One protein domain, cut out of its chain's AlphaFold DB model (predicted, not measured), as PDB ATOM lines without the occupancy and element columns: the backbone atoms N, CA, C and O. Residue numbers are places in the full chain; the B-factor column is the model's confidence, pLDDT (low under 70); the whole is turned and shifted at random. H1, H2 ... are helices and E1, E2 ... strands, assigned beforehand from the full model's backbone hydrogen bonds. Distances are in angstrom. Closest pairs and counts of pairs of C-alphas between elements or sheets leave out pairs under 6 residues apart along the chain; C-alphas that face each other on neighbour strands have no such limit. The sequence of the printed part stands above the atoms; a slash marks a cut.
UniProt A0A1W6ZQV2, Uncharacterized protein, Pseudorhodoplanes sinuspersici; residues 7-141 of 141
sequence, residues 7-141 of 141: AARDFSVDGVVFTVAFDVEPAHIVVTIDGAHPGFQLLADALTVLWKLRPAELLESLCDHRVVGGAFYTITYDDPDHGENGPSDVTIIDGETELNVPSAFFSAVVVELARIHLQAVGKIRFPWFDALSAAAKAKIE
ATOM      1  N   ALA A   7     125.799 144.751  89.427       65.81
ATOM      2  CA  ALA A   7     126.080 145.500  90.644       65.81
ATOM      3  C   ALA A   7     126.509 144.495  91.717       65.81
ATOM      4  O   ALA A   7     125.682 143.732  92.214       65.81
ATOM      5  N   ALA A   8     127.803 144.457  92.031       72.25
ATOM      6  CA  ALA A   8     128.321 143.712  93.174       72.25
ATOM      7  C   ALA A   8     128.493 144.656  94.366       72.25
ATOM      8  O   ALA A   8     128.939 145.795  94.190       72.25
ATOM      9  N   ARG A   9     128.122 144.202  95.562       79.88
ATOM     10  CA  ARG A   9     128.388 144.903  96.816       79.88
ATOM     11  C   ARG A   9     128.841 143.930  97.884       79.88
ATOM     12  O   ARG A   9     128.236 142.871  98.052       79.88
ATOM     13  N   ASP A  10     129.834 144.375  98.631       83.62
ATOM     14  CA  ASP A  10     130.367 143.636  99.759       83.62
ATOM     15  C   ASP A  10     129.692 144.126 101.041       83.62
ATOM     16  O   ASP A  10     129.462 145.329 101.219       83.62
ATOM     17  N   PHE A  11     129.391 143.206 101.948       84.31
ATOM     18  CA  PHE A  11     129.015 143.514 103.324       84.31
ATOM     19  C   PHE A  11     129.635 142.499 104.280       84.31
ATOM     20  O   PHE A  11     130.074 141.429 103.867       84.31
ATOM     21  N   SER A  12     129.701 142.835 105.565       83.00
ATOM     22  CA  SER A  12     130.285 141.954 106.575       83.00
ATOM     23  C   SER A  12     129.357 141.761 107.762       83.00
ATOM     24  O   SER A  12     128.841 142.743 108.294       83.00
ATOM     25  N   VAL A  13     129.229 140.519 108.223       83.69
ATOM     26  CA  VAL A  13     128.531 140.150 109.462       83.69
ATOM     27  C   VAL A  13     129.513 139.357 110.316       83.69
ATOM     28  O   VAL A  13     130.099 138.391 109.835       83.69
ATOM     29  N   ASP A  14     129.757 139.800 111.551       84.50
ATOM     30  CA  ASP A  14     130.674 139.151 112.505       84.50
ATOM     31  C   ASP A  14     132.074 138.826 111.941       84.50
ATOM     32  O   ASP A  14     132.700 137.825 112.279       84.50
ATOM     33  N   GLY A  15     132.586 139.689 111.056       78.31
ATOM     34  CA  GLY A  15     133.902 139.527 110.426       78.31
ATOM     35  C   GLY A  15     133.941 138.566 109.230       78.31
ATOM     36  O   GLY A  15     135.005 138.397 108.637       78.31
ATOM     37  N   VAL A  16     132.808 137.975 108.841       80.81
ATOM     38  CA  VAL A  16     132.653 137.200 107.599       80.81
ATOM     39  C   VAL A  16     132.222 138.143 106.481       80.81
ATOM     40  O   VAL A  16     131.276 138.908 106.662       80.81
ATOM     41  N   VAL A  17     132.911 138.100 105.337       80.81
ATOM     42  CA  VAL A  17     132.612 138.954 104.180       80.81
ATOM     43  C   VAL A  17     131.685 138.224 103.212       80.81
ATOM     44  O   VAL A  17     131.867 137.055 102.881       80.81
ATOM     45  N   PHE A  18     130.675 138.944 102.754       78.06
ATOM     46  CA  PHE A  18     129.673 138.498 101.806       78.06
ATOM     47  C   PHE A  18     129.745 139.400 100.589       78.06
ATOM     48  O   PHE A  18     129.682 140.620 100.720       78.06
ATOM     49  N   THR A  19     129.812 138.793  99.415       78.31
ATOM     50  CA  THR A  19     129.810 139.482  98.131       78.31
ATOM     51  C   THR A  19     128.493 139.170  97.440       78.31
ATOM     52  O   THR A  19     128.290 138.074  96.913       78.31
ATOM     53  N   VAL A  20     127.564 140.121  97.401       74.75
ATOM     54  CA  VAL A  20     126.303 139.916  96.678       74.75
ATOM     55  C   VAL A  20     126.360 140.602  95.336       74.75
ATOM     56  O   VAL A  20     126.636 141.796  95.241       74.75
ATOM     57  N   ALA A  21     126.044 139.843  94.294       74.00
ATOM     58  CA  ALA A  21     125.885 140.347  92.951       74.00
ATOM     59  C   ALA A  21     124.430 140.263  92.496       74.00
ATOM     60  O   ALA A  21     123.794 139.209  92.543       74.00
ATOM     61  N   PHE A  22     123.938 141.380  91.978       68.56
ATOM     62  CA  PHE A  22     122.646 141.469  91.316       68.56
ATOM     63  C   PHE A  22     122.904 141.575  89.823       68.56
ATOM     64  O   PHE A  22     123.573 142.510  89.371       68.56
ATOM     65  N   ASP A  23     122.370 140.627  89.061       63.75
ATOM     66  CA  ASP A  23     122.218 140.827  87.631       63.75
ATOM     67  C   ASP A  23     120.921 141.614  87.442       63.75
ATOM     68  O   ASP A  23     119.862 141.182  87.888       63.75
ATOM     69  N   VAL A  24     120.985 142.775  86.781       53.12
ATOM     70  CA  VAL A  24     119.821 143.654  86.524       53.12
ATOM     71  C   VAL A  24     118.909 143.074  85.418       53.12
ATOM     72  O   VAL A  24     118.386 143.764  84.549       53.12
ATOM     73  N   GLU A  25     118.704 141.759  85.437       53.25
ATOM     74  CA  GLU A  25     117.513 141.111  84.897       53.25
ATOM     75  C   GLU A  25     116.560 140.859  86.085       53.25
ATOM     76  O   GLU A  25     117.041 140.524  87.164       53.25
ATOM     77  N   PRO A  26     115.227 140.996  85.943       53.31
ATOM     78  CA  PRO A  26     114.290 141.141  87.072       53.31
ATOM     79  C   PRO A  26     114.203 139.993  88.106       53.31
ATOM     80  O   PRO A  26     113.282 139.997  88.919       53.31
ATOM     81  N   ALA A  27     115.084 138.989  88.082       55.34
ATOM     82  CA  ALA A  27     114.987 137.807  88.932       55.34
ATOM     83  C   ALA A  27     116.307 137.042  89.177       55.34
ATOM     84  O   ALA A  27     116.241 135.894  89.625       55.34
ATOM     85  N   HIS A  28     117.491 137.597  88.870       60.59
ATOM     86  CA  HIS A  28     118.756 136.887  89.113       60.59
ATOM     87  C   HIS A  28     119.650 137.584  90.135       60.59
ATOM     88  O   HIS A  28     120.150 138.686  89.934       60.59
ATOM     89  N   ILE A  29     119.854 136.875  91.242       64.00
ATOM     90  CA  ILE A  29     120.707 137.276  92.349       64.00
ATOM     91  C   ILE A  29     121.681 136.134  92.552       64.00
ATOM     92  O   ILE A  29     121.264 134.982  92.624       64.00
ATOM     93  N   VAL A  30     122.964 136.460  92.589       65.94
ATOM     94  CA  VAL A  30     124.026 135.527  92.937       65.94
ATOM     95  C   VAL A  30     124.608 136.024  94.249       65.94
ATOM     96  O   VAL A  30     125.268 137.062  94.293       65.94
ATOM     97  N   VAL A  31     124.330 135.295  95.326       65.81
ATOM     98  CA  VAL A  31     124.969 135.525  96.619       65.81
ATOM     99  C   VAL A  31     126.259 134.720  96.619       65.81
ATOM    100  O   VAL A  31     126.238 133.508  96.428       65.81
ATOM    101  N   THR A  32     127.396 135.384  96.783       66.00
ATOM    102  CA  THR A  32     128.689 134.730  96.991       66.00
ATOM    103  C   THR A  32     129.133 135.032  98.417       66.00
ATOM    104  O   THR A  32     129.033 136.169  98.873       66.00
ATOM    105  N   ILE A  33     129.570 134.018  99.157       64.88
ATOM    106  CA  ILE A  33     130.066 134.207 100.522       64.88
ATOM    107  C   ILE A  33     131.555 133.919 100.514       64.88
ATOM    108  O   ILE A  33     131.967 132.782 100.300       64.88
ATOM    109  N   ASP A  34     132.350 134.957 100.751       63.00
ATOM    110  CA  ASP A  34     133.800 134.863 100.818       63.00
ATOM    111  C   ASP A  34     134.203 134.681 102.285       63.00
ATOM    112  O   ASP A  34     134.508 135.621 103.021       63.00
ATOM    113  N   GLY A  35     134.180 133.427 102.735       59.41
ATOM    114  CA  GLY A  35     134.596 133.047 104.080       59.41
ATOM    115  C   GLY A  35     135.410 131.758 104.079       59.41
ATOM    116  O   GLY A  35     135.186 130.860 103.276       59.41
ATOM    117  N   ALA A  36     136.355 131.640 105.013       60.22
ATOM    118  CA  ALA A  36     137.225 130.467 105.125       60.22
ATOM    119  C   ALA A  36     136.490 129.178 105.561       60.22
ATOM    120  O   ALA A  36     137.101 128.111 105.594       60.22
ATOM    121  N   HIS A  37     135.202 129.261 105.922       72.25
ATOM    122  CA  HIS A  37     134.421 128.129 106.410       72.25
ATOM    123  C   HIS A  37     133.678 127.423 105.255       72.25
ATOM    124  O   HIS A  37     132.792 128.034 104.657       72.25
ATOM    125  N   PRO A  38     133.947 126.131 104.976       68.00
ATOM    126  CA  PRO A  38     133.309 125.386 103.882       68.00
ATOM    127  C   PRO A  38     131.777 125.374 103.948       68.00
ATOM    128  O   PRO A  38     131.105 125.378 102.922       68.00
ATOM    129  N   GLY A  39     131.219 125.415 105.160       75.31
ATOM    130  CA  GLY A  39     129.775 125.477 105.377       75.31
ATOM    131  C   GLY A  39     129.114 126.757 104.859       75.31
ATOM    132  O   GLY A  39     127.928 126.745 104.563       75.31
ATOM    133  N   PHE A  40     129.851 127.855 104.676       82.62
ATOM    134  CA  PHE A  40     129.254 129.084 104.148       82.62
ATOM    135  C   PHE A  40     128.908 129.002 102.664       82.62
ATOM    136  O   PHE A  40     128.042 129.749 102.222       82.62
ATOM    137  N   GLN A  41     129.475 128.055 101.913       83.12
ATOM    138  CA  GLN A  41     129.000 127.791 100.557       83.12
ATOM    139  C   GLN A  41     127.542 127.299 100.569       83.12
ATOM    140  O   GLN A  41     126.723 127.806  99.812       83.12
ATOM    141  N   LEU A  42     127.191 126.402 101.501       88.38
ATOM    142  CA  LEU A  42     125.815 125.919 101.666       88.38
ATOM    143  C   LEU A  42     124.849 127.066 102.009       88.38
ATOM    144  O   LEU A  42     123.774 127.170 101.420       88.38
ATOM    145  N   LEU A  43     125.246 127.975 102.906       89.38
ATOM    146  CA  LEU A  43     124.472 129.190 103.190       89.38
ATOM    147  C   LEU A  43     124.288 130.050 101.926       89.38
ATOM    148  O   LEU A  43     123.185 130.533 101.674       89.38
ATOM    149  N   ALA A  44     125.339 130.228 101.121       85.25
ATOM    150  CA  ALA A  44     125.309 131.051  99.910       85.25
ATOM    151  C   ALA A  44     124.320 130.497  98.880       85.25
ATOM    152  O   ALA A  44     123.503 131.238  98.320       85.25
ATOM    153  N   ASP A  45     124.377 129.183  98.666       85.88
ATOM    154  CA  ASP A  45     123.539 128.472  97.709       85.88
ATOM    155  C   ASP A  45     122.075 128.470  98.168       85.88
ATOM    156  O   ASP A  45     121.179 128.827  97.392       85.88
ATOM    157  N   ALA A  46     121.833 128.196  99.455       90.25
ATOM    158  CA  ALA A  46     120.502 128.248 100.048       90.25
ATOM    159  C   ALA A  46     119.875 129.643  99.922       90.25
ATOM    160  O   ALA A  46     118.739 129.770  99.455       90.25
ATOM    161  N   LEU A  47     120.613 130.703 100.272       89.44
ATOM    162  CA  LEU A  47     120.134 132.080 100.141       89.44
ATOM    163  C   LEU A  47     119.874 132.447  98.680       89.44
ATOM    164  O   LEU A  47     118.832 133.021  98.382       89.44
ATOM    165  N   THR A  48     120.761 132.070  97.760       85.12
ATOM    166  CA  THR A  48     120.575 132.313  96.322       85.12
ATOM    167  C   THR A  48     119.277 131.683  95.807       85.12
ATOM    168  O   THR A  48     118.483 132.341  95.127       85.12
ATOM    169  N   VAL A  49     119.014 130.420  96.157       86.81
ATOM    170  CA  VAL A  49     117.813 129.700  95.710       86.81
ATOM    171  C   VAL A  49     116.549 130.239  96.376       86.81
ATOM    172  O   VAL A  49     115.568 130.533  95.686       86.81
ATOM    173  N   LEU A  50     116.547 130.398  97.701       89.69
ATOM    174  CA  LEU A  50     115.365 130.847  98.438       89.69
ATOM    175  C   LEU A  50     115.011 132.293  98.120       89.69
ATOM    176  O   LEU A  50     113.835 132.608  97.965       89.69
ATOM    177  N   TRP A  51     116.001 133.157  97.931       87.88
ATOM    178  CA  TRP A  51     115.756 134.538  97.537       87.88
ATOM    179  C   TRP A  51     115.168 134.644  96.126       87.88
ATOM    180  O   TRP A  51     114.323 135.497  95.859       87.88
ATOM    181  N   LYS A  52     115.560 133.741  95.218       82.56
ATOM    182  CA  LYS A  52     114.991 133.666  93.867       82.56
ATOM    183  C   LYS A  52     113.559 133.130  93.858       82.56
ATOM    184  O   LYS A  52     112.728 133.621  93.098       82.56
ATOM    185  N   LEU A  53     113.278 132.093  94.646       85.44
ATOM    186  CA  LEU A  53     112.008 131.367  94.570       85.44
ATOM    187  C   LEU A  53     110.956 131.888  95.549       85.44
ATOM    188  O   LEU A  53     109.772 131.902  95.219       85.44
ATOM    189  N   ARG A  54     111.373 132.259  96.761       89.25
ATOM    190  CA  ARG A  54     110.493 132.535  97.904       89.25
ATOM    191  C   ARG A  54     111.031 133.659  98.813       89.25
ATOM    192  O   ARG A  54     111.121 133.467 100.026       89.25
ATOM    193  N   PRO A  55     111.352 134.850  98.270       88.44
ATOM    194  CA  PRO A  55     111.936 135.939  99.058       88.44
ATOM    195  C   PRO A  55     111.020 136.408 100.196       88.44
ATOM    196  O   PRO A  55     111.503 136.712 101.283       88.44
ATOM    197  N   ALA A  56     109.698 136.422  99.980       90.25
ATOM    198  CA  ALA A  56     108.747 136.790 101.026       90.25
ATOM    199  C   ALA A  56     108.741 135.786 102.187       90.25
ATOM    200  O   ALA A  56     108.885 136.198 103.329       90.25
ATOM    201  N   GLU A  57     108.641 134.480 101.911       92.75
ATOM    202  CA  GLU A  57     108.665 133.452 102.967       92.75
ATOM    203  C   GLU A  57     109.965 133.502 103.776       92.75
ATOM    204  O   GLU A  57     109.926 133.412 105.001       92.75
ATOM    205  N   LEU A  58     111.103 133.702 103.102       93.38
ATOM    206  CA  LEU A  58     112.400 133.851 103.757       93.38
ATOM    207  C   LEU A  58     112.422 135.047 104.719       93.38
ATOM    208  O   LEU A  58     112.842 134.900 105.863       93.38
ATOM    209  N   LEU A  59     111.925 136.208 104.292       93.50
ATOM    210  CA  LEU A  59     111.872 137.405 105.135       93.50
ATOM    211  C   LEU A  59     110.872 137.284 106.289       93.50
ATOM    212  O   LEU A  59     111.188 137.696 107.403       93.50
ATOM    213  N   GLU A  60     109.698 136.694 106.054       93.44
ATOM    214  CA  GLU A  60     108.701 136.452 107.106       93.44
ATOM    215  C   GLU A  60     109.230 135.490 108.175       93.44
ATOM    216  O   GLU A  60     108.975 135.683 109.363       93.44
ATOM    217  N   SER A  61     110.052 134.509 107.790       92.38
ATOM    218  CA  SER A  61     110.642 133.575 108.753       92.38
ATOM    219  C   SER A  61     111.574 134.229 109.770       92.38
ATOM    220  O   SER A  61     111.707 133.744 110.892       92.38
ATOM    221  N   LEU A  62     112.150 135.392 109.448       91.62
ATOM    222  CA  LEU A  62     112.920 136.166 110.424       91.62
ATOM    223  C   LEU A  62     112.043 136.703 111.569       91.62
ATOM    224  O   LEU A  62     112.573 137.126 112.601       91.62
ATOM    225  N   CYS A  63     110.726 136.762 111.364       89.38
ATOM    226  CA  CYS A  63     109.740 137.289 112.302       89.38
ATOM    227  C   CYS A  63     109.002 136.190 113.063       89.38
ATOM    228  O   CYS A  63     108.799 136.340 114.261       89.38
ATOM    229  N   ASP A  64     108.576 135.133 112.375       88.44
ATOM    230  CA  ASP A  64     107.738 134.082 112.968       88.44
ATOM    231  C   ASP A  64     108.405 132.708 113.036       88.44
ATOM    232  O   ASP A  64     107.785 131.745 113.484       88.44
ATOM    233  N   HIS A  65     109.661 132.625 112.598       89.81
ATOM    234  CA  HIS A  65     110.527 131.456 112.747       89.81
ATOM    235  C   HIS A  65     109.948 130.207 112.077       89.81
ATOM    236  O   HIS A  65     110.266 129.073 112.437       89.81
ATOM    237  N   ARG A  66     109.094 130.409 111.064       88.31
ATOM    238  CA  ARG A  66     108.563 129.316 110.256       88.31
ATOM    239  C   ARG A  66     109.680 128.639 109.470       88.31
ATOM    240  O   ARG A  66     110.619 129.281 109.004       88.31
ATOM    241  N   VAL A  67     109.506 127.345 109.232       90.69
ATOM    242  CA  VAL A  67     110.348 126.604 108.291       90.69
ATOM    243  C   VAL A  67     110.180 127.186 106.885       90.69
ATOM    244  O   VAL A  67     109.053 127.405 106.430       90.69
ATOM    245  N   VAL A  68     111.292 127.411 106.183       91.00
ATOM    246  CA  VAL A  68     111.309 127.942 104.809       91.00
ATOM    247  C   VAL A  68     111.993 126.961 103.872       91.00
ATOM    248  O   VAL A  68     113.002 126.358 104.221       91.00
ATOM    249  N   GLY A  69     111.474 126.836 102.649       87.38
ATOM    250  CA  GLY A  69     112.106 126.058 101.584       87.38
ATOM    251  C   GLY A  69     111.375 124.763 101.225       87.38
ATOM    252  O   GLY A  69     110.160 124.783 101.000       87.38
ATOM    253  N   GLY A  70     112.120 123.665 101.054       82.88
ATOM    254  CA  GLY A  70     111.602 122.354 100.658       82.88
ATOM    255  C   GLY A  70     112.657 121.443 100.017       82.88
ATOM    256  O   GLY A  70     113.717 121.215 100.582       82.88
ATOM    257  N   ALA A  71     112.356 120.920  98.822       76.00
ATOM    258  CA  ALA A  71     113.085 119.813  98.184       76.00
ATOM    259  C   ALA A  71     114.584 120.042  97.888       76.00
ATOM    260  O   ALA A  71     115.276 119.066  97.623       76.00
ATOM    261  N   PHE A  72     115.060 121.291  97.888       80.88
ATOM    262  CA  PHE A  72     116.467 121.630  97.621       80.88
ATOM    263  C   PHE A  72     117.164 122.153  98.874       80.88
ATOM    264  O   PHE A  72     118.179 121.618  99.282       80.88
ATOM    265  N   TYR A  73     116.574 123.165  99.511       88.94
ATOM    266  CA  TYR A  73     117.064 123.714 100.768       88.94
ATOM    267  C   TYR A  73     115.912 123.833 101.745       88.94
ATOM    268  O   TYR A  73     114.842 124.313 101.362       88.94
ATOM    269  N   THR A  74     116.137 123.433 102.990       93.00
ATOM    270  CA  THR A  74     115.211 123.679 104.098       93.00
ATOM    271  C   THR A  74     115.924 124.477 105.180       93.00
ATOM    272  O   THR A  74     117.045 124.149 105.550       93.00
ATOM    273  N   ILE A  75     115.274 125.533 105.663       93.00
ATOM    274  CA  ILE A  75     115.725 126.347 106.790       93.00
ATOM    275  C   ILE A  75     114.790 126.087 107.957       93.00
ATOM    276  O   ILE A  75     113.586 126.333 107.843       93.00
ATOM    277  N   THR A  76     115.342 125.611 109.063       93.06
ATOM    278  CA  THR A  76     114.627 125.401 110.320       93.06
ATOM    279  C   THR A  76     115.248 126.257 111.411       93.06
ATOM    280  O   THR A  76     116.448 126.517 111.407       93.06
ATOM    281  N   TYR A  77     114.420 126.699 112.344       90.56
ATOM    282  CA  TYR A  77     114.858 127.424 113.525       90.56
ATOM    283  C   TYR A  77     114.866 126.442 114.688       90.56
ATOM    284  O   TYR A  77     113.878 125.725 114.881       90.56
ATOM    285  N   ASP A  78     115.971 126.394 115.428       84.31
ATOM    286  CA  ASP A  78     115.995 125.669 116.691       84.31
ATOM    287  C   ASP A  78     115.112 126.451 117.668       84.31
ATOM    288  O   ASP A  78     115.415 127.591 118.017       84.31
ATOM    289  N   ASP A  79     114.009 125.810 118.061       67.56
ATOM    290  CA  ASP A  79     112.986 126.255 119.015       67.56
ATOM    291  C   ASP A  79     111.703 126.901 118.427       67.56
ATOM    292  O   ASP A  79     111.552 128.126 118.377       67.56
ATOM    293  N   PRO A  80     110.709 126.081 118.024       54.00
ATOM    294  CA  PRO A  80     109.342 126.545 117.781       54.00
ATOM    295  C   PRO A  80     108.548 126.834 119.078       54.00
ATOM    296  O   PRO A  80     107.478 127.446 119.002       54.00
ATOM    297  N   ASP A  81     109.056 126.467 120.264       56.12
ATOM    298  CA  ASP A  81     108.353 126.531 121.556       56.12
ATOM    299  C   ASP A  81     108.797 127.736 122.422       56.12
ATOM    300  O   ASP A  81     109.011 127.631 123.624       56.12
ATOM    301  N   HIS A  82     108.847 128.927 121.815       50.69
ATOM    302  CA  HIS A  82     108.593 130.232 122.458       50.69
ATOM    303  C   HIS A  82     109.231 130.457 123.852       50.69
ATOM    304  O   HIS A  82     108.549 130.818 124.817       50.69
ATOM    305  N   GLY A  83     110.555 130.348 123.962       52.94
ATOM    306  CA  GLY A  83     111.286 131.092 124.991       52.94
ATOM    307  C   GLY A  83     111.230 132.609 124.734       52.94
ATOM    308  O   GLY A  83     111.136 133.046 123.588       52.94
ATOM    309  N   GLU A  84     111.350 133.441 125.779       56.47
ATOM    310  CA  GLU A  84     111.384 134.923 125.675       56.47
ATOM    311  C   GLU A  84     112.486 135.469 124.742       56.47
ATOM    312  O   GLU A  84     112.448 136.636 124.356       56.47
ATOM    313  N   ASN A  85     113.462 134.636 124.370       63.66
ATOM    314  CA  ASN A  85     114.683 135.048 123.682       63.66
ATOM    315  C   ASN A  85     114.701 134.739 122.172       63.66
ATOM    316  O   ASN A  85     115.670 135.102 121.507       63.66
ATOM    317  N   GLY A  86     113.646 134.120 121.625       69.12
ATOM    318  CA  GLY A  86     113.620 133.662 120.230       69.12
ATOM    319  C   GLY A  86     114.612 132.517 119.949       69.12
ATOM    320  O   GLY A  86     115.276 132.039 120.871       69.12
ATOM    321  N   PRO A  87     114.714 132.057 118.689       81.12
ATOM    322  CA  PRO A  87     115.566 130.932 118.317       81.12
ATOM    323  C   PRO A  87     117.043 131.305 118.428       81.12
ATOM    324  O   PRO A  87     117.454 132.369 117.950       81.12
ATOM    325  N   SER A  88     117.850 130.425 119.030       85.44
ATOM    326  CA  SER A  88     119.300 130.628 119.150       85.44
ATOM    327  C   SER A  88     120.016 130.375 117.832       85.44
ATOM    328  O   SER A  88     120.894 131.150 117.444       85.44
ATOM    329  N   ASP A  89     119.593 129.335 117.118       91.25
ATOM    330  CA  ASP A  89     120.278 128.802 115.951       91.25
ATOM    331  C   ASP A  89     119.311 128.567 114.789       91.25
ATOM    332  O   ASP A  89     118.091 128.452 114.941       91.25
ATOM    333  N   VAL A  90     119.892 128.546 113.596       93.25
ATOM    334  CA  VAL A  90     119.228 128.248 112.335       93.25
ATOM    335  C   VAL A  90     119.982 127.111 111.669       93.25
ATOM    336  O   VAL A  90     121.191 127.207 111.437       93.25
ATOM    337  N   THR A  91     119.250 126.061 111.315       94.25
ATOM    338  CA  THR A  91     119.768 124.928 110.553       94.25
ATOM    339  C   THR A  91     119.382 125.075 109.089       94.25
ATOM    340  O   THR A  91     118.219 125.299 108.751       94.25
ATOM    341  N   ILE A  92     120.365 124.930 108.206       94.12
ATOM    342  CA  ILE A  92     120.212 124.928 106.752       94.12
ATOM    343  C   ILE A  92     120.547 123.529 106.254       94.12
ATOM    344  O   ILE A  92     121.651 123.042 106.492       94.12
ATOM    345  N   ILE A  93     119.599 122.900 105.566       93.25
ATOM    346  CA  ILE A  93     119.653 121.490 105.169       93.25
ATOM    347  C   ILE A  93     119.605 121.380 103.641       93.25
ATOM    348  O   ILE A  93     118.688 121.928 103.025       93.25
ATOM    349  N   ASP A  94     120.548 120.636 103.056       92.06
ATOM    350  CA  ASP A  94     120.595 120.208 101.647       92.06
ATOM    351  C   ASP A  94     120.915 118.710 101.566       92.06
ATOM    352  O   ASP A  94     122.060 118.275 101.740       92.06
ATOM    353  N   GLY A  95     119.876 117.897 101.357       88.12
ATOM    354  CA  GLY A  95     119.987 116.442 101.387       88.12
ATOM    355  C   GLY A  95     120.482 115.936 102.745       88.12
ATOM    356  O   GLY A  95     119.753 115.998 103.729       88.12
ATOM    357  N   GLU A  96     121.711 115.420 102.780       88.12
ATOM    358  CA  GLU A  96     122.383 114.926 103.996       88.12
ATOM    359  C   GLU A  96     123.340 115.962 104.616       88.12
ATOM    360  O   GLU A  96     123.965 115.698 105.642       88.12
ATOM    361  N   THR A  97     123.495 117.128 103.981       90.44
ATOM    362  CA  THR A  97     124.393 118.183 104.456       90.44
ATOM    363  C   THR A  97     123.616 119.169 105.310       90.44
ATOM    364  O   THR A  97     122.615 119.729 104.865       90.44
ATOM    365  N   GLU A  98     124.119 119.429 106.513       92.31
ATOM    366  CA  GLU A  98     123.542 120.399 107.436       92.31
ATOM    367  C   GLU A  98     124.574 121.453 107.827       92.31
ATOM    368  O   GLU A  98     125.753 121.162 108.056       92.31
ATOM    369  N   LEU A  99     124.110 122.693 107.937       92.62
ATOM    370  CA  LEU A  99     124.852 123.796 108.518       92.62
ATOM    371  C   LEU A  99     124.016 124.428 109.621       92.62
ATOM    372  O   LEU A  99     122.923 124.918 109.357       92.62
ATOM    373  N   ASN A 100     124.583 124.503 110.819       92.88
ATOM    374  CA  ASN A 100     124.028 125.290 111.912       92.88
ATOM    375  C   ASN A 100     124.770 126.622 112.003       92.88
ATOM    376  O   ASN A 100     126.003 126.654 112.027       92.88
ATOM    377  N   VAL A 101     124.018 127.717 112.038       90.94
ATOM    378  CA  VAL A 101     124.537 129.069 112.255       90.94
ATOM    379  C   VAL A 101     123.721 129.774 113.332       90.94
ATOM    380  O   VAL A 101     122.525 129.509 113.448       90.94
ATOM    381  N   PRO A 102     124.310 130.731 114.065       91.56
ATOM    382  CA  PRO A 102     123.542 131.554 114.987       91.56
ATOM    383  C   PRO A 102     122.402 132.284 114.265       91.56
ATOM    384  O   PRO A 102     122.599 132.880 113.202       91.56
ATOM    385  N   SER A 103     121.217 132.304 114.870       91.12
ATOM    386  CA  SER A 103     120.023 132.962 114.326       91.12
ATOM    387  C   SER A 103     120.237 134.459 114.090       91.12
ATOM    388  O   SER A 103     119.853 135.000 113.051       91.12
ATOM    389  N   ALA A 104     120.946 135.132 115.005       90.00
ATOM    390  CA  ALA A 104     121.319 136.539 114.852       90.00
ATOM    391  C   ALA A 104     122.202 136.780 113.614       90.00
ATOM    392  O   ALA A 104     121.951 137.716 112.854       90.00
ATOM    393  N   PHE A 105     123.183 135.903 113.383       90.50
ATOM    394  CA  PHE A 105     124.051 135.954 112.207       90.50
ATOM    395  C   PHE A 105     123.238 135.747 110.927       90.50
ATOM    396  O   PHE A 105     123.296 136.569 110.013       90.50
ATOM    397  N   PHE A 106     122.414 134.696 110.883       92.25
ATOM    398  CA  PHE A 106     121.542 134.417 109.745       92.25
ATOM    399  C   PHE A 106     120.604 135.594 109.434       92.25
ATOM    400  O   PHE A 106     120.511 136.034 108.287       92.25
ATOM    401  N   SER A 107     119.958 136.158 110.459       92.88
ATOM    402  CA  SER A 107     119.056 137.299 110.305       92.88
ATOM    403  C   SER A 107     119.780 138.519 109.740       92.88
ATOM    404  O   SER A 107     119.281 139.130 108.795       92.88
ATOM    405  N   ALA A 108     120.972 138.838 110.252       91.25
ATOM    406  CA  ALA A 108     121.775 139.951 109.752       91.25
ATOM    407  C   ALA A 108     122.142 139.774 108.269       91.25
ATOM    408  O   ALA A 108     121.993 140.712 107.489       91.25
ATOM    409  N   VAL A 109     122.534 138.566 107.852       90.56
ATOM    410  CA  VAL A 109     122.853 138.268 106.446       90.56
ATOM    411  C   VAL A 109     121.636 138.459 105.536       90.56
ATOM    412  O   VAL A 109     121.742 139.109 104.494       90.56
ATOM    413  N   VAL A 110     120.468 137.931 105.919       92.50
ATOM    414  CA  VAL A 110     119.238 138.053 105.113       92.50
ATOM    415  C   VAL A 110     118.755 139.507 105.049       92.50
ATOM    416  O   VAL A 110     118.321 139.965 103.991       92.50
ATOM    417  N   VAL A 111     118.850 140.254 106.154       92.12
ATOM    418  CA  VAL A 111     118.482 141.679 106.203       92.12
ATOM    419  C   VAL A 111     119.391 142.516 105.302       92.12
ATOM    420  O   VAL A 111     118.891 143.330 104.525       92.12
ATOM    421  N   GLU A 112     120.706 142.303 105.350       89.31
ATOM    422  CA  GLU A 112     121.641 143.025 104.483       89.31
ATOM    423  C   GLU A 112     121.433 142.672 103.006       89.31
ATOM    424  O   GLU A 112     121.376 143.570 102.160       89.31
ATOM    425  N   LEU A 113     121.178 141.398 102.683       87.38
ATOM    426  CA  LEU A 113     120.782 140.983 101.334       87.38
ATOM    427  C   LEU A 113     119.539 141.751 100.847       87.38
ATOM    428  O   LEU A 113     119.531 142.276  99.728       87.38
ATOM    429  N   ALA A 114     118.514 141.869 101.695       87.69
ATOM    430  CA  ALA A 114     117.295 142.612 101.394       87.69
ATOM    431  C   ALA A 114     117.568 144.095 101.134       87.69
ATOM    432  O   ALA A 114     117.107 144.647 100.132       87.69
ATOM    433  N   ARG A 115     118.340 144.738 102.015       86.69
ATOM    434  CA  ARG A 115     118.691 146.160 101.918       86.69
ATOM    435  C   ARG A 115     119.453 146.461 100.645       86.69
ATOM    436  O   ARG A 115     119.086 147.386  99.918       86.69
ATOM    437  N   ILE A 116     120.482 145.671 100.349       82.69
ATOM    438  CA  ILE A 116     121.285 145.863  99.146       82.69
ATOM    439  C   ILE A 116     120.417 145.669  97.903       82.69
ATOM    440  O   ILE A 116     120.480 146.504  96.998       82.69
ATOM    441  N   HIS A 117     119.576 144.628  97.881       80.69
ATOM    442  CA  HIS A 117     118.652 144.407  96.777       80.69
ATOM    443  C   HIS A 117     117.760 145.639  96.587       80.69
ATOM    444  O   HIS A 117     117.839 146.298  95.557       80.69
ATOM    445  N   LEU A 118     116.993 146.038  97.603       81.19
ATOM    446  CA  LEU A 118     116.048 147.156  97.513       81.19
ATOM    447  C   LEU A 118     116.710 148.489  97.131       81.19
ATOM    448  O   LEU A 118     116.096 149.296  96.430       81.19
ATOM    449  N   GLN A 119     117.959 148.721  97.546       80.06
ATOM    450  CA  GLN A 119     118.742 149.888  97.131       80.06
ATOM    451  C   GLN A 119     119.169 149.835  95.657       80.06
ATOM    452  O   GLN A 119     119.238 150.882  95.018       80.06
ATOM    453  N   ALA A 120     119.481 148.652  95.119       75.81
ATOM    454  CA  ALA A 120     119.948 148.487  93.742       75.81
ATOM    455  C   ALA A 120     118.818 148.628  92.708       75.81
ATOM    456  O   ALA A 120     119.009 149.243  91.663       75.81
ATOM    457  N   VAL A 121     117.637 148.081  93.000       69.12
ATOM    458  CA  VAL A 121     116.494 148.044  92.062       69.12
ATOM    459  C   VAL A 121     115.451 149.138  92.316       69.12
ATOM    460  O   VAL A 121     114.584 149.370  91.474       69.12
ATOM    461  N   GLY A 122     115.546 149.846  93.446       63.84
ATOM    462  CA  GLY A 122     114.522 150.775  93.917       63.84
ATOM    463  C   GLY A 122     113.275 150.035  94.419       63.84
ATOM    464  O   GLY A 122     112.915 148.971  93.921       63.84
ATOM    465  N   LYS A 123     112.563 150.601  95.405       55.75
ATOM    466  CA  LYS A 123     111.377 149.969  96.038       55.75
ATOM    467  C   LYS A 123     110.212 149.677  95.072       55.75
ATOM    468  O   LYS A 123     109.218 149.071  95.452       55.75
ATOM    469  N   ILE A 124     110.292 150.136  93.828       54.41
ATOM    470  CA  ILE A 124     109.180 150.145  92.884       54.41
ATOM    471  C   ILE A 124     109.353 148.941  91.954       54.41
ATOM    472  O   ILE A 124     110.045 149.091  90.951       54.41
ATOM    473  N   ARG A 125     108.727 147.790  92.289       60.19
ATOM    474  CA  ARG A 125     108.279 146.680  91.385       60.19
ATOM    475  C   ARG A 125     108.385 145.249  91.948       60.19
ATOM    476  O   ARG A 125     108.454 144.306  91.161       60.19
ATOM    477  N   PHE A 126     108.324 145.027  93.259       73.19
ATOM    478  CA  PHE A 126     108.267 143.656  93.787       73.19
ATOM    479  C   PHE A 126     106.908 143.347  94.416       73.19
ATOM    480  O   PHE A 126     106.684 143.725  95.562       73.19
ATOM    481  N   PRO A 127     106.025 142.597  93.724       78.56
ATOM    482  CA  PRO A 127     104.751 142.161  94.298       78.56
ATOM    483  C   PRO A 127     104.915 141.417  95.630       78.56
ATOM    484  O   PRO A 127     104.073 141.527  96.515       78.56
ATOM    485  N   TRP A 128     106.024 140.685  95.792       84.31
ATOM    486  CA  TRP A 128     106.342 139.997  97.041       84.31
ATOM    487  C   TRP A 128     106.700 140.966  98.176       84.31
ATOM    488  O   TRP A 128     106.396 140.665  99.323       84.31
ATOM    489  N   PHE A 129     107.305 142.123  97.881       85.94
ATOM    490  CA  PHE A 129     107.656 143.125  98.891       85.94
ATOM    491  C   PHE A 129     106.401 143.820  99.422       85.94
ATOM    492  O   PHE A 129     106.261 144.024 100.625       85.94
ATOM    493  N   ASP A 130     105.448 144.124  98.539       84.19
ATOM    494  CA  ASP A 130     104.161 144.698  98.938       84.19
ATOM    495  C   ASP A 130     103.383 143.748  99.858       84.19
ATOM    496  O   ASP A 130     102.769 144.210 100.825       84.19
ATOM    497  N   ALA A 131     103.486 142.440  99.604       86.00
ATOM    498  CA  ALA A 131     102.848 141.378 100.376       86.00
ATOM    499  C   ALA A 131     103.490 141.100 101.750       86.00
ATOM    500  O   ALA A 131     102.873 140.393 102.545       86.00
ATOM    501  N   LEU A 132     104.678 141.645 102.045       90.38
ATOM    502  CA  LEU A 132     105.323 141.463 103.349       90.38
ATOM    503  C   LEU A 132     104.507 142.092 104.485       90.38
ATOM    504  O   LEU A 132     103.955 143.195 104.358       90.38
ATOM    505  N   SER A 133     104.527 141.420 105.632       92.94
ATOM    506  CA  SER A 133     104.017 141.906 106.903       92.94
ATOM    507  C   SER A 133     104.728 143.191 107.341       92.94
ATOM    508  O   SER A 133     105.860 143.490 106.950       92.94
ATOM    509  N   ALA A 134     104.061 143.977 108.191       91.62
ATOM    510  CA  ALA A 134     104.655 145.188 108.754       91.62
ATOM    511  C   ALA A 134     105.923 144.879 109.574       91.62
ATOM    512  O   ALA A 134     106.872 145.657 109.537       91.62
ATOM    513  N   ALA A 135     105.956 143.734 110.264       90.88
ATOM    514  CA  ALA A 135     107.116 143.293 111.033       90.88
ATOM    515  C   ALA A 135     108.312 142.964 110.124       90.88
ATOM    516  O   ALA A 135     109.424 143.419 110.391       90.88
ATOM    517  N   ALA A 136     108.078 142.243 109.021       89.81
ATOM    518  CA  ALA A 136     109.124 141.921 108.055       89.81
ATOM    519  C   ALA A 136     109.666 143.181 107.363       89.81
ATOM    520  O   ALA A 136     110.879 143.335 107.235       89.81
ATOM    521  N   LYS A 137     108.788 144.128 106.993       90.25
ATOM    522  CA  LYS A 137     109.195 145.436 106.447       90.25
ATOM    523  C   LYS A 137     110.037 146.233 107.446       90.25
ATOM    524  O   LYS A 137     111.089 146.739 107.077       90.25
ATOM    525  N   ALA A 138     109.634 146.279 108.716       89.69
ATOM    526  CA  ALA A 138     110.370 147.002 109.753       89.69
ATOM    527  C   ALA A 138     111.775 146.432 110.025       89.69
ATOM    528  O   ALA A 138     112.658 147.184 110.421       89.69
ATOM    529  N   LYS A 139     112.010 145.127 109.808       87.75
ATOM    530  CA  LYS A 139     113.350 144.525 109.948       87.75
ATOM    531  C   LYS A 139     114.337 144.959 108.861       87.75
ATOM    532  O   LYS A 139     115.539 144.938 109.112       87.75
ATOM    533  N   ILE A 140     113.851 145.281 107.661       87.81
ATOM    534  CA  ILE A 140     114.693 145.562 106.484       87.81
ATOM    535  C   ILE A 140     114.810 147.053 106.148       87.81
ATOM    536  O   ILE A 140     115.723 147.424 105.408       87.81
ATOM    537  N   GLU A 141     113.925 147.898 106.681       80.38
ATOM    538  CA  GLU A 141     114.047 149.367 106.626       80.38
ATOM    539  C   GLU A 141     115.094 149.920 107.612       80.38
ATOM    540  O   GLU A 141     115.514 151.076 107.387       80.38
TER     541      GLU A 141
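AT A GLANCE: This is residues 7 to 141 of the 141 residues of an uncharacterized protein of Pseudorhodoplanes sinuspersici (UniProt A0A1W6ZQV2). A strongly twisted sheet of three strands, E1 to E3, has the helices H1 and H3 over one face, while a second small sheet, E4 to E6, stands at one end of the body with H1 crossing it. H1 and H3 make the core, their centres the nearest to the mean of the C-alphas at 7.6 A and 6.7 A; H5 packs on both H2 and H3, and H2, H5 and the short H4 lie away from the first sheet. The printed part has 135 residues, with five named helices and six named strands in the order E1 E2 E3 H1 H2 E4 E5 E6 H3 H4 H5; its class is mixed, helices and strands. Both sheets are antiparallel, in the orders E1 - E2 - E3 and E4 - E5 - E6. The whole is compact, with a radius of gyration of the C-alphas of 14.2 A, and rounded, spanning 37 by 35 by 30 A.

IN THESE COORDINATES: In the first sheet, E1 is residues 7 to 13, beginning at C-alpha 7 at (126.080, 145.500, 90.644), and is 19.7 A long. E2, residues 16 to 23, is 22.8 A long, and E3, residues 28 to 34, is 19.2 A. H1, residues 39 to 53, is 21.6 A long. H3, residues 103 to 121, is the longest helix at 27.1 A and begins at C-alpha 103 at (120.023, 132.962, 114.326). In the second sheet, E4 is residues 74 to 77, 10.1 A; E5 is residues 89 to 94, 16.7 A; E6 is residues 97 to 102, 17.0 A. H2 is residues 55 to 64, 14.6 A. H4 is residues 127 to 130, 5.3 A, and H5 is residues 134 to 140, 10.3 A, ending at C-alpha 140 at (114.693, 145.562, 106.484).

HOW THE PARTS SIT: E1, E2 and E3 form a meander, each strand the antiparallel neighbour of the one before; N 9 and O 20 are 2.8 A apart, and N 19 and O 32 are 2.8 A apart, both within hydrogen-bond range. H1 and H3 lie on the same face of this sheet, two layers with helices on one face. H1 has a height over the sheet of 7.6 A and runs along the strands, over E3, at 13 degrees on the local plane; the closest C-alphas are those of Val 31 and Thr 48, 5.5 A. H3 has a height of 8.7 A, over E1 and E2, and is only just slantwise to the strands, at 32 degrees to E2 on the local plane. H1 and H3 are close but not clearly touching, with the C-alphas of Leu 47 and Val 110 7.8 A apart. E4, E5 and E6 form a second meander, with N 76 and O 91 2.9 A apart and N 92 and O 99 2.8 A apart, within hydrogen-bond range. H1 is on this sheet too, at a height of 9.6 A, across the strands at 76 degrees to E4 on the local plane. H2 only grazes it, with residues 58 to 64. H2 touches H5 about perpendicular, at 74 degrees, closest at the C-alphas of Glu 60 and Ala 136, 5.6 A. H2 and H4 only just touch, with 3 pairs of C-alphas within 8 A, the closest those of Ala 56 and Trp 128, 5.7 A. With residues 111 to 115 alone, H3 touches H5 about perpendicular, at 85 degrees; the C-alphas of Val 111 and Ile 140 are closest, 5.4 A. In H1 and H3 every O i to N i+4 pair is within hydrogen-bond range; in H2 it is 4 of 6, in H5 2 of 3, and H4 is too short for such a pair.

THE WHOLE: The C-alphas farthest apart, those of Glu 25 and Gly 83, are 41.8 A apart. The printed part has no cut and ends at the chain's last residue, Glu 141. The link from E4 to E5, 11 residues, is long. The mean pLDDT of the printed part is 81.1; under 70 are residue 7, residues 22 to 36, residue 38, residues 79 to 86 and residues 121 to 125.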